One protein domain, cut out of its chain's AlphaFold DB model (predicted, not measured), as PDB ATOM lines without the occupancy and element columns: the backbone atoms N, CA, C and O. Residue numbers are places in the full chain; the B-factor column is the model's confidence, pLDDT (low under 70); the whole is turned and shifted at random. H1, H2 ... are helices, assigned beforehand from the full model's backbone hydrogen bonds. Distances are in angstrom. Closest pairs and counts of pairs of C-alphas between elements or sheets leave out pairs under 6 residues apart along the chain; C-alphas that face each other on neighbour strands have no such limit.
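What this domain is: This is residues 2 to 53 of the 97 residues of an uncharacterized protein of mine drainage metagenome (UniProt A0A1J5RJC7). What is the first picture? Little regular structure: two short helices, H1 then H2, lie close together among loops, and residues 48 to 53 stick out as a free tail. How is it made up? The printed part has 52 residues and no named strand; its class is all helix, with 14 residues in named elements. It is only just compact, close to loose, with a radius of gyration of the C-alphas of 11.5 A and spans of 33 by 30 by 19 A.

How they stand to each other: How near is H1, residues 11 to 19, to H2, residues 30 to 34? They are close but not clearly touching; their closest C-alphas, of Ser 15 and Ile 32, are 7.7 A apart. What of their backbones? In H1 and H2 every O i to N i+4 pair is within hydrogen-bond range.

Where its parts are: Where does H1 begin? C-alpha 11 is at (361.280, 291.832, 238.074), and H1 is 12.2 A long from first to last C-alpha. Where does H2 end? C-alpha 34 is at (359.736, 277.782, 238.603), and H2 spans 6.1 A.

The domain as a whole: How large is it? The C-alphas farthest apart, of Glu 2 and Pro 36, are 34.0 A apart. Is it continuous? The printed part has no cut; a short link of 10 residues joins H1 to H2, and residues 35 to 53 hold no named element. Where is confidence low? Residue 2 is under 70 in pLDDT; the mean of the printed part is 92.2.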
ATOM      1  N   GLU A   2     365.193 303.951 254.489       61.41
ATOM      2  CA  GLU A   2     365.519 303.589 253.091       61.41
ATOM      3  C   GLU A   2     366.816 302.781 252.945       61.41
ATOM      4  O   GLU A   2     367.124 302.282 251.874       61.41
ATOM      5  N   THR A   3     367.569 302.579 254.025       75.44
ATOM      6  CA  THR A   3     368.942 302.046 253.991       75.44
ATOM      7  C   THR A   3     369.080 300.565 253.623       75.44
ATOM      8  O   THR A   3     370.190 300.044 253.661       75.44
ATOM      9  N   LYS A   4     367.988 299.863 253.298       88.50
ATOM     10  CA  LYS A   4     367.996 298.411 253.028       88.50
ATOM     11  C   LYS A   4     367.285 297.994 251.739       88.50
ATOM     12  O   LYS A   4     367.204 296.801 251.469       88.50
ATOM     13  N   LEU A   5     366.738 298.938 250.971       93.69
ATOM     14  CA  LEU A   5     366.017 298.619 249.740       93.69
ATOM     15  C   LEU A   5     366.924 298.824 248.532       93.69
ATOM     16  O   LEU A   5     367.497 299.895 248.351       93.69
ATOM     17  N   VAL A   6     367.012 297.794 247.695       94.75
ATOM     18  CA  VAL A   6     367.653 297.852 246.382       94.75
ATOM     19  C   VAL A   6     366.560 297.656 245.341       94.75
ATOM     20  O   VAL A   6     365.865 296.639 245.355       94.75
ATOM     21  N   TYR A   7     366.385 298.637 244.461       94.94
ATOM     22  CA  TYR A   7     365.367 298.601 243.414       94.94
ATOM     23  C   TYR A   7     365.964 298.106 242.101       94.94
ATOM     24  O   TYR A   7     367.060 298.511 241.719       94.94
ATOM     25  N   GLY A   8     365.224 297.242 241.410       93.62
ATOM     26  CA  GLY A   8     365.468 296.919 240.010       93.62
ATOM     27  C   GLY A   8     364.463 297.638 239.113       93.62
ATOM     28  O   GLY A   8     363.327 297.885 239.511       93.62
ATOM     29  N   GLU A   9     364.860 297.910 237.880       96.31
ATOM     30  CA  GLU A   9     364.021 298.457 236.810       96.31
ATOM     31  C   GLU A   9     363.010 297.421 236.282       96.31
ATOM     32  O   GLU A   9     362.052 297.760 235.589       96.31
ATOM     33  N   SER A  10     363.206 296.139 236.610       96.25
ATOM     34  CA  SER A  10     362.300 295.045 236.258       96.25
ATOM     35  C   SER A  10     362.340 293.909 237.281       96.25
ATOM     36  O   SER A  10     363.301 293.755 238.041       96.25
ATOM     37  N   ILE A  11     361.322 293.044 237.243       95.25
ATOM     38  CA  ILE A  11     361.280 291.832 238.074       95.25
ATOM     39  C   ILE A  11     362.432 290.868 237.758       95.25
ATOM     40  O   ILE A  11     362.934 290.190 238.656       95.25
ATOM     41  N   THR A  12     362.901 290.846 236.506       95.06
ATOM     42  CA  THR A  12     364.073 290.065 236.091       95.06
ATOM     43  C   THR A  12     365.328 290.565 236.794       95.06
ATOM     44  O   THR A  12     366.060 289.763 237.366       95.06
ATOM     45  N   GLN A  13     365.551 291.882 236.821       96.19
ATOM     46  CA  GLN A  13     366.720 292.462 237.482       96.19
ATOM     47  C   GLN A  13     366.673 292.260 239.002       96.19
ATOM     48  O   GLN A  13     367.660 291.830 239.595       96.19
ATOM     49  N   ALA A  14     365.511 292.473 239.629       96.00
ATOM     50  CA  ALA A  14     365.331 292.187 241.052       96.00
ATOM     51  C   ALA A  14     365.648 290.713 241.383       96.00
ATOM     52  O   ALA A  14     366.347 290.423 242.353       96.00
ATOM     53  N   SER A  15     365.221 289.779 240.526       94.81
ATOM     54  CA  SER A  15     365.521 288.348 240.677       94.81
ATOM     55  C   SER A  15     367.005 288.027 240.466       94.81
ATOM     56  O   SER A  15     367.548 287.158 241.145       94.81
ATOM     57  N   GLN A  16     367.683 288.735 239.557       94.19
ATOM     58  CA  GLN A  16     369.125 288.594 239.344       94.19
ATOM     59  C   GLN A  16     369.929 289.025 240.572       94.19
ATOM     60  O   GLN A  16     370.899 288.348 240.894       94.19
ATOM     61  N   TYR A  17     369.520 290.079 241.287       95.62
ATOM     62  CA  TYR A  17     370.175 290.481 242.538       95.62
ATOM     63  C   TYR A  17     370.087 289.402 243.618       95.62
ATOM     64  O   TYR A  17     371.067 289.160 244.323       95.62
ATOM     65  N   VAL A  18     368.946 288.713 243.716       94.00
ATOM     66  CA  VAL A  18     368.796 287.554 244.612       94.00
ATOM     67  C   VAL A  18     369.700 286.409 244.148       94.00
ATOM     68  O   VAL A  18     370.456 285.848 244.937       94.00
ATOM     69  N   GLY A  19     369.676 286.087 242.850       91.88
ATOM     70  CA  GLY A  19     370.471 284.999 242.278       91.88
ATOM     71  C   GLY A  19     371.987 285.203 242.390       91.88
ATOM     72  O   GLY A  19     372.718 284.237 242.606       91.88
ATOM     73  N   SER A  20     372.462 286.447 242.284       94.00
ATOM     74  CA  SER A  20     373.875 286.815 242.435       94.00
ATOM     75  C   SER A  20     374.297 287.046 243.886       94.00
ATOM     76  O   SER A  20     375.479 287.278 244.133       94.00
ATOM     77  N   ARG A  21     373.356 286.967 244.841       93.19
ATOM     78  CA  ARG A  21     373.563 287.291 246.262       93.19
ATOM     79  C   ARG A  21     374.017 288.735 246.500       93.19
ATOM     80  O   ARG A  21     374.711 289.014 247.472       93.19
ATOM     81  N   ALA A  22     373.623 289.659 245.623       95.06
ATOM     82  CA  ALA A  22     373.792 291.094 245.855       95.06
ATOM     83  C   ALA A  22     372.848 291.615 246.956       95.06
ATOM     84  O   ALA A  22     373.080 292.682 247.520       95.06
ATOM     85  N   VAL A  23     371.787 290.860 247.250       94.81
ATOM     86  CA  VAL A  23     370.850 291.092 248.353       94.81
ATOM     87  C   VAL A  23     370.629 289.795 249.128       94.81
ATOM     88  O   VAL A  23     370.718 288.706 248.556       94.81
ATOM     89  N   ASP A  24     370.297 289.913 250.413       93.62
ATOM     90  CA  ASP A  24     370.003 288.755 251.268       93.62
ATOM     91  C   ASP A  24     368.660 288.100 250.907       93.62
ATOM     92  O   ASP A  24     368.530 286.876 250.904       93.62
ATOM     93  N   VAL A  25     367.650 288.925 250.601       94.56
ATOM     94  CA  VAL A  25     366.296 288.506 250.210       94.56
ATOM     95  C   VAL A  25     365.748 289.458 249.148       94.56
ATOM     96  O   VAL A  25     366.135 290.625 249.093       94.56
ATOM     97  N   GLY A  26     364.799 288.995 248.338       94.69
ATOM     98  CA  GLY A  26     364.111 289.852 247.378       94.69
ATOM     99  C   GLY A  26     362.783 289.271 246.913       94.69
ATOM    100  O   GLY A  26     362.493 288.092 247.120       94.69
ATOM    101  N   PHE A  27     361.972 290.113 246.278       95.56
ATOM    102  CA  PHE A  27     360.735 289.692 245.627       95.56
ATOM    103  C   PHE A  27     361.013 289.275 244.180       95.56
ATOM    104  O   PHE A  27     361.765 289.934 243.464       95.56
ATOM    105  N   SER A  28     360.382 288.184 243.751       95.12
ATOM    106  CA  SER A  28     360.510 287.630 242.400       95.12
ATOM    107  C   SER A  28     359.145 287.195 241.862       95.12
ATOM    108  O   SER A  28     358.168 287.091 242.607       95.12
ATOM    109  N   ALA A  29     359.070 286.940 240.557       94.69
ATOM    110  CA  ALA A  29     357.907 286.315 239.948       94.69
ATOM    111  C   ALA A  29     357.959 284.799 240.157       94.69
ATOM    112  O   ALA A  29     358.995 284.169 239.937       94.69
ATOM    113  N   LYS A  30     356.812 284.192 240.487       93.38
ATOM    114  CA  LYS A  30     356.702 282.732 240.619       93.38
ATOM    115  C   LYS A  30     357.161 282.004 239.344       93.38
ATOM    116  O   LYS A  30     357.817 280.971 239.419       93.38
ATOM    117  N   SER A  31     356.892 282.590 238.179       93.56
ATOM    118  CA  SER A  31     357.340 282.063 236.890       93.56
ATOM    119  C   SER A  31     358.854 282.046 236.718       93.56
ATOM    120  O   SER A  31     359.373 281.136 236.082       93.56
ATOM    121  N   ILE A  32     359.576 282.993 237.327       93.88
ATOM    122  CA  ILE A  32     361.040 282.999 237.310       93.88
ATOM    123  C   ILE A  32     361.582 281.921 238.236       93.88
ATOM    124  O   ILE A  32     362.523 281.257 237.845       93.88
ATOM    125  N   VAL A  33     361.028 281.710 239.433       92.44
ATOM    126  CA  VAL A  33     361.556 280.686 240.365       92.44
ATOM    127  C   VAL A  33     361.199 279.253 239.956       92.44
ATOM    128  O   VAL A  33     361.867 278.312 240.375       92.44
ATOM    129  N   MET A  34     360.152 279.080 239.144       91.25
ATOM    130  CA  MET A  34     359.736 277.782 238.603       91.25
ATOM    131  C   MET A  34     360.401 277.422 237.269       91.25
ATOM    132  O   MET A  34     360.289 276.274 236.841       91.25
ATOM    133  N   ALA A  35     361.064 278.370 236.602       89.25
ATOM    134  CA  ALA A  35     361.700 278.129 235.312       89.25
ATOM    135  C   ALA A  35     362.817 277.067 235.420       89.25
ATOM    136  O   ALA A  35     363.501 277.008 236.442       89.25
ATOM    137  N   PRO A  36     363.051 276.229 234.392       88.88
ATOM    138  CA  PRO A  36     364.068 275.172 234.448       88.88
ATOM    139  C   PRO A  36     365.472 275.659 234.838       88.88
ATOM    140  O   PRO A  36     366.214 274.950 235.514       88.88
ATOM    141  N   GLU A  37     365.843 276.875 234.438       86.94
ATOM    142  CA  GLU A  37     367.164 277.464 234.672       86.94
ATOM    143  C   GLU A  37     367.413 277.826 236.147       86.94
ATOM    144  O   GLU A  37     368.562 277.964 236.577       86.94
ATOM    145  N   THR A  38     366.345 277.997 236.922       85.94
ATOM    146  CA  THR A  38     366.337 278.497 238.307       85.94
ATOM    147  C   THR A  38     365.659 277.531 239.274       85.94
ATOM    148  O   THR A  38     365.835 277.666 240.486       85.94
ATOM    149  N   ALA A  39     364.931 276.536 238.766       86.12
ATOM    150  CA  ALA A  39     364.253 275.522 239.551       86.12
ATOM    151  C   ALA A  39     365.242 274.827 240.498       86.12
ATOM    152  O   ALA A  39     366.333 274.405 240.114       86.12
ATOM    153  N   GLY A  40     364.864 274.743 241.775       84.75
ATOM    154  CA  GLY A  40     365.703 274.162 242.826       84.75
ATOM    155  C   GLY A  40     366.865 275.046 243.297       84.75
ATOM    156  O   GLY A  40     367.630 274.616 244.158       84.75
ATOM    157  N   ARG A  41     367.015 276.278 242.787       86.56
ATOM    158  CA  ARG A  41     368.016 277.228 243.291       86.56
ATOM    159  C   ARG A  41     367.441 278.076 244.422       86.56
ATOM    160  O   ARG A  41     366.529 278.870 244.221       86.56
ATOM    161  N   GLY A  42     368.049 277.960 245.600       87.06
ATOM    162  CA  GLY A  42     367.663 278.737 246.777       87.06
ATOM    163  C   GLY A  42     366.362 278.252 247.417       87.06
ATOM    164  O   GLY A  42     365.918 277.129 247.194       87.06
ATOM    165  N   THR A  43     365.775 279.105 248.252       92.06
ATOM    166  CA  THR A  43     364.492 278.843 248.913       92.06
ATOM    167  C   THR A  43     363.555 280.012 248.666       92.06
ATOM    168  O   THR A  43     363.992 281.158 248.559       92.06
ATOM    169  N   TRP A  44     362.267 279.718 248.540       94.12
ATOM    170  CA  TRP A  44     361.238 280.725 248.340       94.12
ATOM    171  C   TRP A  44     359.958 280.295 249.051       94.12
ATOM    172  O   TRP A  44     359.739 279.115 249.324       94.12
ATOM    173  N   VAL A  45     359.118 281.277 249.353       95.19
ATOM    174  CA  VAL A  45     357.795 281.084 249.939       95.19
ATOM    175  C   VAL A  45     356.805 281.962 249.188       95.19
ATOM    176  O   VAL A  45     357.163 283.050 248.729       95.19
ATOM    177  N   GLU A  46     355.568 281.494 249.028       94.00
ATOM    178  CA  GLU A  46     354.520 282.348 248.477       94.00
ATOM    179  C   GLU A  46     354.166 283.471 249.443       94.00
ATOM    180  O   GLU A  46     353.929 283.256 250.631       94.00
ATOM    181  N   VAL A  47     354.078 284.680 248.897       94.75
ATOM    182  CA  VAL A  47     353.498 285.815 249.605       94.75
ATOM    183  C   VAL A  47     351.981 285.584 249.709       94.75
ATOM    184  O   VAL A  47     351.356 285.294 248.681       94.75
ATOM    185  N   PRO A  48     351.365 285.708 250.903       95.06
ATOM    186  CA  PRO A  48     349.928 285.507 251.076       95.06
ATOM    187  C   PRO A  48     349.100 286.354 250.105       95.06
ATOM    188  O   PRO A  48     349.305 287.557 249.982       95.06
ATOM    189  N   ALA A  49     348.124 285.744 249.427       92.38
ATOM    190  CA  ALA A  49     347.348 286.419 248.381       92.38
ATOM    191  C   ALA A  49     346.562 287.648 248.877       92.38
ATOM    192  O   ALA A  49     346.220 288.511 248.078       92.38
ATOM    193  N   GLN A  50     346.275 287.738 250.179       95.88
ATOM    194  CA  GLN A  50     345.562 288.864 250.788       95.88
ATOM    195  C   GLN A  50     346.469 290.075 251.054       95.88
ATOM    196  O   GLN A  50     345.963 291.145 251.382       95.88
ATOM    197  N   SER A  51     347.795 289.933 250.929       96.94
ATOM    198  CA  SER A  51     348.745 291.013 251.218       96.94
ATOM    199  C   SER A  51     349.102 291.863 249.996       96.94
ATOM    200  O   SER A  51     349.927 292.768 250.113       96.94
ATOM    201  N   TYR A  52     348.539 291.570 248.820       94.56
ATOM    202  CA  TYR A  52     348.782 292.324 247.594       94.56
ATOM    203  C   TYR A  52     347.572 292.282 246.657       94.56
ATOM    204  O   TYR A  52     346.762 291.358 246.692       94.56
ATOM    205  N   GLN A  53     347.453 293.295 245.799       95.75
ATOM    206  CA  GLN A  53     346.447 293.290 244.737       95.75
ATOM    207  C   GLN A  53     346.820 292.258 243.665       95.75
ATOM    208  O   GLN A  53     347.998 292.172 243.313       95.75
TER     209      GLN A  53